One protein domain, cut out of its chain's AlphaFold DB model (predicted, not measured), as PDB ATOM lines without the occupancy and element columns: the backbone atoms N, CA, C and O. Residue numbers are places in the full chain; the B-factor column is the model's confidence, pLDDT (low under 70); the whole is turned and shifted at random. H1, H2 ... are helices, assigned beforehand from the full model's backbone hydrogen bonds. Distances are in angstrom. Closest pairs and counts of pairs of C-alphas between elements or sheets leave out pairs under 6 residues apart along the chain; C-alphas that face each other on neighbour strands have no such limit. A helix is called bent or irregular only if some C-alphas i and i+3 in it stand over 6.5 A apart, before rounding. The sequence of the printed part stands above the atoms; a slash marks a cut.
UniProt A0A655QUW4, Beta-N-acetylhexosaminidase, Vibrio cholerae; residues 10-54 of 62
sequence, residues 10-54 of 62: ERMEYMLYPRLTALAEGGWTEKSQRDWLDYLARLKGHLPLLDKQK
ATOM      1  N   GLU A  10      -1.979 -35.326  20.314       92.50
ATOM      2  CA  GLU A  10      -2.173 -35.478  21.762       92.50
ATOM      3  C   GLU A  10      -0.847 -35.737  22.492       92.50
ATOM      4  O   GLU A  10      -0.531 -35.114  23.503       92.50
ATOM      5  N   ARG A  11      -0.008 -36.624  21.948       93.00
ATOM      6  CA  ARG A  11       1.330 -36.912  22.472       93.00
ATOM      7  C   ARG A  11       2.244 -35.703  22.334       93.00
ATOM      8  O   ARG A  11       3.097 -35.493  23.196       93.00
ATOM      9  N   MET A  12       2.080 -34.909  21.276       94.19
ATOM     10  CA  MET A  12       2.806 -33.651  21.127       94.19
ATOM     11  C   MET A  12       2.430 -32.671  22.241       94.19
ATOM     12  O   MET A  12       3.316 -32.170  22.930       94.19
ATOM     13  N   GLU A  13       1.139 -32.440  22.460       93.81
ATOM     14  CA  GLU A  13       0.619 -31.533  23.486       93.81
ATOM     15  C   GLU A  13       1.001 -31.987  24.900       93.81
ATOM     16  O   GLU A  13       1.441 -31.166  25.705       93.81
ATOM     17  N   TYR A  14       0.984 -33.296  25.160       94.31
ATOM     18  CA  TYR A  14       1.446 -33.889  26.417       94.31
ATOM     19  C   TYR A  14       2.927 -33.645  26.683       94.31
ATOM     20  O   TYR A  14       3.354 -33.446  27.822       94.31
ATOM     21  N   MET A  15       3.736 -33.648  25.626       94.50
ATOM     22  CA  MET A  15       5.143 -33.308  25.739       94.50
ATOM     23  C   MET A  15       5.325 -31.790  25.874       94.50
ATOM     24  O   MET A  15       6.175 -31.345  26.643       94.50
ATOM     25  N   LEU A  16       4.552 -30.963  25.182       94.69
ATOM     26  CA  LEU A  16       4.736 -29.513  25.229       94.69
ATOM     27  C   LEU A  16       4.270 -28.903  26.555       94.69
ATOM     28  O   LEU A  16       5.017 -28.134  27.163       94.69
ATOM     29  N   TYR A  17       3.086 -29.258  27.045       94.69
ATOM     30  CA  TYR A  17       2.498 -28.647  28.234       94.69
ATOM     31  C   TYR A  17       2.766 -29.475  29.500       94.69
ATOM     32  O   TYR A  17       2.605 -30.697  29.487       94.69
ATOM     33  N   PRO A  18       3.176 -28.836  30.615       94.31
ATOM     34  CA  PRO A  18       3.249 -27.385  30.871       94.31
ATOM     35  C   PRO A  18       4.626 -26.749  30.580       94.31
ATOM     36  O   PRO A  18       4.867 -25.595  30.912       94.31
ATOM     37  N   ARG A  19       5.587 -27.478  30.004       94.88
ATOM     38  CA  ARG A  19       6.961 -26.964  29.814       94.88
ATOM     39  C   ARG A  19       7.006 -25.714  28.933       94.88
ATOM     40  O   ARG A  19       7.838 -24.837  29.152       94.88
ATOM     41  N   LEU A  20       6.089 -25.623  27.974       95.31
ATOM     42  CA  LEU A  20       5.953 -24.473  27.092       95.31
ATOM     43  C   LEU A  20       5.641 -23.179  27.859       95.31
ATOM     44  O   LEU A  20       6.191 -22.141  27.507       95.31
ATOM     45  N   THR A  21       4.841 -23.227  28.932       95.50
ATOM     46  CA  THR A  21       4.531 -22.025  29.727       95.50
ATOM     47  C   THR A  21       5.745 -21.549  30.522       95.50
ATOM     48  O   THR A  21       5.991 -20.349  30.594       95.50
ATOM     49  N   ALA A  22       6.566 -22.472  31.033       94.62
ATOM     50  CA  ALA A  22       7.838 -22.127  31.674       94.62
ATOM     51  C   ALA A  22       8.838 -21.512  30.677       94.62
ATOM     52  O   ALA A  22       9.557 -20.571  31.013       94.62
ATOM     53  N   LEU A  23       8.882 -22.028  29.441       95.88
ATOM     54  CA  LEU A  23       9.725 -21.471  28.382       95.88
ATOM     55  C   LEU A  23       9.254 -20.069  27.969       95.88
ATOM     56  O   LEU A  23      10.085 -19.177  27.820       95.88
ATOM     57  N   ALA A  24       7.941 -19.869  27.824       96.50
ATOM     58  CA  ALA A  24       7.353 -18.566  27.526       96.50
ATOM     59  C   ALA A  24       7.691 -17.538  28.618       96.50
ATOM     60  O   ALA A  24       8.118 -16.431  28.303       96.50
ATOM     61  N   GLU A  25       7.598 -17.920  29.895       95.31
ATOM     62  CA  GLU A  25       8.020 -17.061  31.004       95.31
ATOM     63  C   GLU A  25       9.513 -16.729  30.948       95.31
ATOM     64  O   GLU A  25       9.894 -15.578  31.146       95.31
ATOM     65  N   GLY A  26      10.357 -17.710  30.620       95.19
ATOM     66  CA  GLY A  26      11.791 -17.496  30.442       95.19
ATOM     67  C   GLY A  26      12.152 -16.591  29.260       95.19
ATOM     68  O   GLY A  26      13.211 -15.970  29.300       95.19
ATOM     69  N   GLY A  27      11.298 -16.525  28.235       95.06
ATOM     70  CA  GLY A  27      11.471 -15.658  27.068       95.06
ATOM     71  C   GLY A  27      10.860 -14.261  27.215       95.06
ATOM     72  O   GLY A  27      11.282 -13.354  26.505       95.06
ATOM     73  N   TRP A  28       9.887 -14.083  28.113       95.25
ATOM     74  CA  TRP A  28       9.154 -12.822  28.284       95.25
ATOM     75  C   TRP A  28       9.524 -12.057  29.560       95.25
ATOM     76  O   TRP A  28       9.615 -10.834  29.543       95.25
ATOM     77  N   THR A  29       9.716 -12.759  30.678       94.44
ATOM     78  CA  THR A  29       9.846 -12.141  32.006       94.44
ATOM     79  C   THR A  29      11.310 -11.911  32.361       94.44
ATOM     80  O   THR A  29      12.159 -12.785  32.159       94.44
ATOM     81  N   GLU A  30      11.613 -10.748  32.941       94.12
ATOM     82  CA  GLU A  30      12.952 -10.449  33.441       94.12
ATOM     83  C   GLU A  30      13.399 -11.457  34.507       94.12
ATOM     84  O   GLU A  30      12.622 -11.919  35.343       94.12
ATOM     85  N   LYS A  31      14.697 -11.771  34.521       90.88
ATOM     86  CA  LYS A  31      15.266 -12.775  35.431       90.88
ATOM     87  C   LYS A  31      15.034 -12.455  36.915       90.88
ATOM     88  O   LYS A  31      14.914 -13.381  37.707       90.88
ATOM     89  N   SER A  32      14.972 -11.174  37.281       93.44
ATOM     90  CA  SER A  32      14.723 -10.688  38.647       93.44
ATOM     91  C   SER A  32      13.306 -10.979  39.151       93.44
ATOM     92  O   SER A  32      13.109 -11.090  40.356       93.44
ATOM     93  N   GLN A  33      12.335 -11.114  38.245       92.44
ATOM     94  CA  GLN A  33      10.921 -11.327  38.570       92.44
ATOM     95  C   GLN A  33      10.495 -12.797  38.466       92.44
ATOM     96  O   GLN A  33       9.333 -13.126  38.689       92.44
ATOM     97  N   ARG A  34      11.420 -13.697  38.119       92.50
ATOM     98  CA  ARG A  34      11.142 -15.126  37.977       92.50
ATOM     99  C   ARG A  34      11.283 -15.836  39.318       92.50
ATOM    100  O   ARG A  34      12.395 -16.164  39.727       92.50
ATOM    101  N   ASP A  35      10.150 -16.133  39.942       95.38
ATOM    102  CA  ASP A  35      10.069 -16.970  41.137       95.38
ATOM    103  C   ASP A  35       9.379 -18.311  40.842       95.38
ATOM    104  O   ASP A  35       8.347 -18.382  40.174       95.38
ATOM    105  N   TRP A  36       9.967 -19.402  41.336       92.50
ATOM    106  CA  TRP A  36       9.476 -20.753  41.059       92.50
ATOM    107  C   TRP A  36       8.153 -21.066  41.767       92.50
ATOM    108  O   TRP A  36       7.292 -21.738  41.194       92.50
ATOM    109  N   LEU A  37       7.981 -20.601  43.006       95.44
ATOM    110  CA  LEU A  37       6.768 -20.861  43.779       95.44
ATOM    111  C   LEU A  37       5.596 -20.041  43.233       95.44
ATOM    112  O   LEU A  37       4.496 -20.577  43.089       95.44
ATOM    113  N   ASP A  38       5.850 -18.789  42.850       95.12
ATOM    114  CA  ASP A  38       4.890 -17.934  42.154       95.12
ATOM    115  C   ASP A  38       4.470 -18.535  40.804       95.12
ATOM    116  O   ASP A  38       3.276 -18.656  40.513       95.12
ATOM    117  N   TYR A  39       5.432 -19.016  40.007       95.88
ATOM    118  CA  TYR A  39       5.138 -19.716  38.756       95.88
ATOM    119  C   TYR A  39       4.232 -20.932  38.977       95.88
ATOM    120  O   TYR A  39       3.244 -21.099  38.262       95.88
ATOM    121  N   LEU A  40       4.523 -21.776  39.972       95.38
ATOM    122  CA  LEU A  40       3.687 -22.941  40.273       95.38
ATOM    123  C   LEU A  40       2.273 -22.542  40.716       95.38
ATOM    124  O   LEU A  40       1.307 -23.206  40.326       95.38
ATOM    125  N   ALA A  41       2.128 -21.460  41.485       95.56
ATOM    126  CA  ALA A  41       0.824 -20.929  41.872       95.56
ATOM    127  C   ALA A  41       0.021 -20.451  40.648       95.56
ATOM    128  O   ALA A  41      -1.144 -20.835  40.487       95.56
ATOM    129  N   ARG A  42       0.650 -19.695  39.735       95.38
ATOM    130  CA  ARG A  42       0.033 -19.252  38.472       95.38
ATOM    131  C   ARG A  42      -0.295 -20.419  37.546       95.38
ATOM    132  O   ARG A  42      -1.389 -20.466  36.988       95.38
ATOM    133  N   LEU A  43       0.600 -21.400  37.434       95.56
ATOM    134  CA  LEU A  43       0.377 -22.612  36.651       95.56
ATOM    135  C   LEU A  43      -0.841 -23.384  37.166       95.56
ATOM    136  O   LEU A  43      -1.655 -23.840  36.366       95.56
ATOM    137  N   LYS A  44      -1.014 -23.483  38.490       94.69
ATOM    138  CA  LYS A  44      -2.170 -24.158  39.099       94.69
ATOM    139  C   LYS A  44      -3.481 -23.467  38.727       94.69
ATOM    140  O   LYS A  44      -4.458 -24.147  38.432       94.69
ATOM    141  N   GLY A  45      -3.489 -22.132  38.698       95.19
ATOM    142  CA  GLY A  45      -4.626 -21.341  38.223       95.19
ATOM    143  C   GLY A  45      -4.858 -21.429  36.709       95.19
ATOM    144  O   GLY A  45      -5.983 -21.242  36.254       95.19
ATOM    145  N   HIS A  46      -3.822 -21.744  35.928       95.06
ATOM    146  CA  HIS A  46      -3.903 -21.880  34.473       95.06
ATOM    147  C   HIS A  46      -4.420 -23.255  34.016       95.06
ATOM    148  O   HIS A  46      -5.083 -23.335  32.983       95.06
ATOM    149  N   LEU A  47      -4.183 -24.329  34.782       94.19
ATOM    150  CA  LEU A  47      -4.621 -25.683  34.409       94.19
ATOM    151  C   LEU A  47      -6.119 -25.803  34.060       94.19
ATOM    152  O   LEU A  47      -6.411 -26.393  33.023       94.19
ATOM    153  N   PRO A  48      -7.067 -25.191  34.804       95.12
ATOM    154  CA  PRO A  48      -8.486 -25.244  34.444       95.12
ATOM    155  C   PRO A  48      -8.805 -24.658  33.062       95.12
ATOM    156  O   PRO A  48      -9.813 -25.019  32.456       95.12
ATOM    157  N   LEU A  49      -7.984 -23.731  32.552       95.19
ATOM    158  CA  LEU A  49      -8.131 -23.212  31.192       95.19
ATOM    159  C   LEU A  49      -7.713 -24.268  30.163       95.19
ATOM    160  O   LEU A  49      -8.455 -24.510  29.212       95.19
ATOM    161  N   LEU A  50      -6.572 -24.926  30.388       94.06
ATOM    162  CA  LEU A  50      -6.090 -26.014  29.533       94.06
ATOM    163  C   LEU A  50      -7.067 -27.200  29.532       94.06
ATOM    164  O   LEU A  50      -7.337 -27.768  28.474       94.06
ATOM    165  N   ASP A  51      -7.671 -27.508  30.686       94.31
ATOM    166  CA  ASP A  51      -8.721 -28.525  30.817       94.31
ATOM    167  C   ASP A  51      -9.948 -28.183  29.960       94.31
ATOM    168  O   ASP A  51     -10.463 -29.032  29.231       94.31
ATOM    169  N   LYS A  52     -10.404 -26.920  29.986       96.38
ATOM    170  CA  LYS A  52     -11.524 -26.450  29.147       96.38
ATOM    171  C   LYS A  52     -11.212 -26.533  27.655       96.38
ATOM    172  O   LYS A  52     -12.108 -26.819  26.864       96.38
ATOM    173  N   GLN A  53      -9.958 -26.294  27.279       94.38
ATOM    174  CA  GLN A  53      -9.479 -26.432  25.902       94.38
ATOM    175  C   GLN A  53      -9.239 -27.894  25.497       94.38
ATOM    176  O   GLN A  53      -8.953 -28.147  24.330       94.38
ATOM    177  N   LYS A  54      -9.401 -28.849  26.426       94.06
ATOM    178  CA  LYS A  54      -9.150 -30.284  26.225       94.06
ATOM    179  C   LYS A  54      -7.720 -30.590  25.773       94.06
ATOM    180  O   LYS A  54      -7.499 -31.559  25.056       94.06
TER     181      LYS A  54
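What this domain is: This is residues 10 to 54 of the 62 residues of the protein "Beta-N-acetylhexosaminidase" of Vibrio cholerae (UniProt A0A655QUW4). The printed part is a loose, open U of three helices: H1 and then H2 follow one another along one limb, residues 29 to 35 make the turn, and the longer, kinked H3 folds back as the other limb. The contacts between the limbs are few, with H2 near H3, while H1 stays apart from H3 and residues 11 to 16 of it stand free. There are 45 residues printed, with three named helices in the order H1, H2, H3 and no named strand, and the class is all helix. The whole is only just loose, close to compact, with a radius of gyration of the C-alphas of 11.5 A, and its outline is elongated, 34 by 19 by 13 A.

Where its parts are: Find C-alpha 10 at (-2.173, -35.478, 21.762); from there H1 runs through residues 10 to 16, 9.8 A from first to last C-alpha. After two residues, look for C-alpha 19 at (6.961, -26.964, 29.814), where H2 begins; it holds residues 19 to 28 and is 14.4 A long. Read on past seven residues to Trp 36, the first residue of H3, which holds residues 36 to 52, is 24.8 A long and ends with C-alpha 52 at (-11.524, -26.450, 29.147). Near residue 45 you will find a kink of 35 degrees in H3, and the helix is only just irregular: C-alphas 45 and 48 are 6.7 A apart.

How they stand to each other: Begin with H1 and H2, which meet only through their link, a tight one of two residues. From H2 a short link of seven residues leads to H3. Compare Ala 22 with Tyr 39: these are the closest C-alphas of H2 and H3, 8.0 A apart, and the two helices are close but not clearly touching. Their lines stand at a steep tilt of 58 degrees, and they run opposite ways, with their centres 12.8 A apart. H1 and H3 are apart. In H1 and H2 every pair of O i and N i+4 is within hydrogen-bond range; in H3 it is 11 of 13.

The domain as a whole: Look at Glu 10 and Ser 32, whose C-alphas are the two farthest apart, at 34.4 A. The first and last printed C-alphas, those of Glu 10 and Lys 54, are 9.8 A apart. Residues 27 to 32, of which 27 and 28 belong to H2, stand free. The printed part has no cut, and no link between the helices is long. In the B-factor column the mean pLDDT of the printed part is 94.6, and no printed residue is under 70.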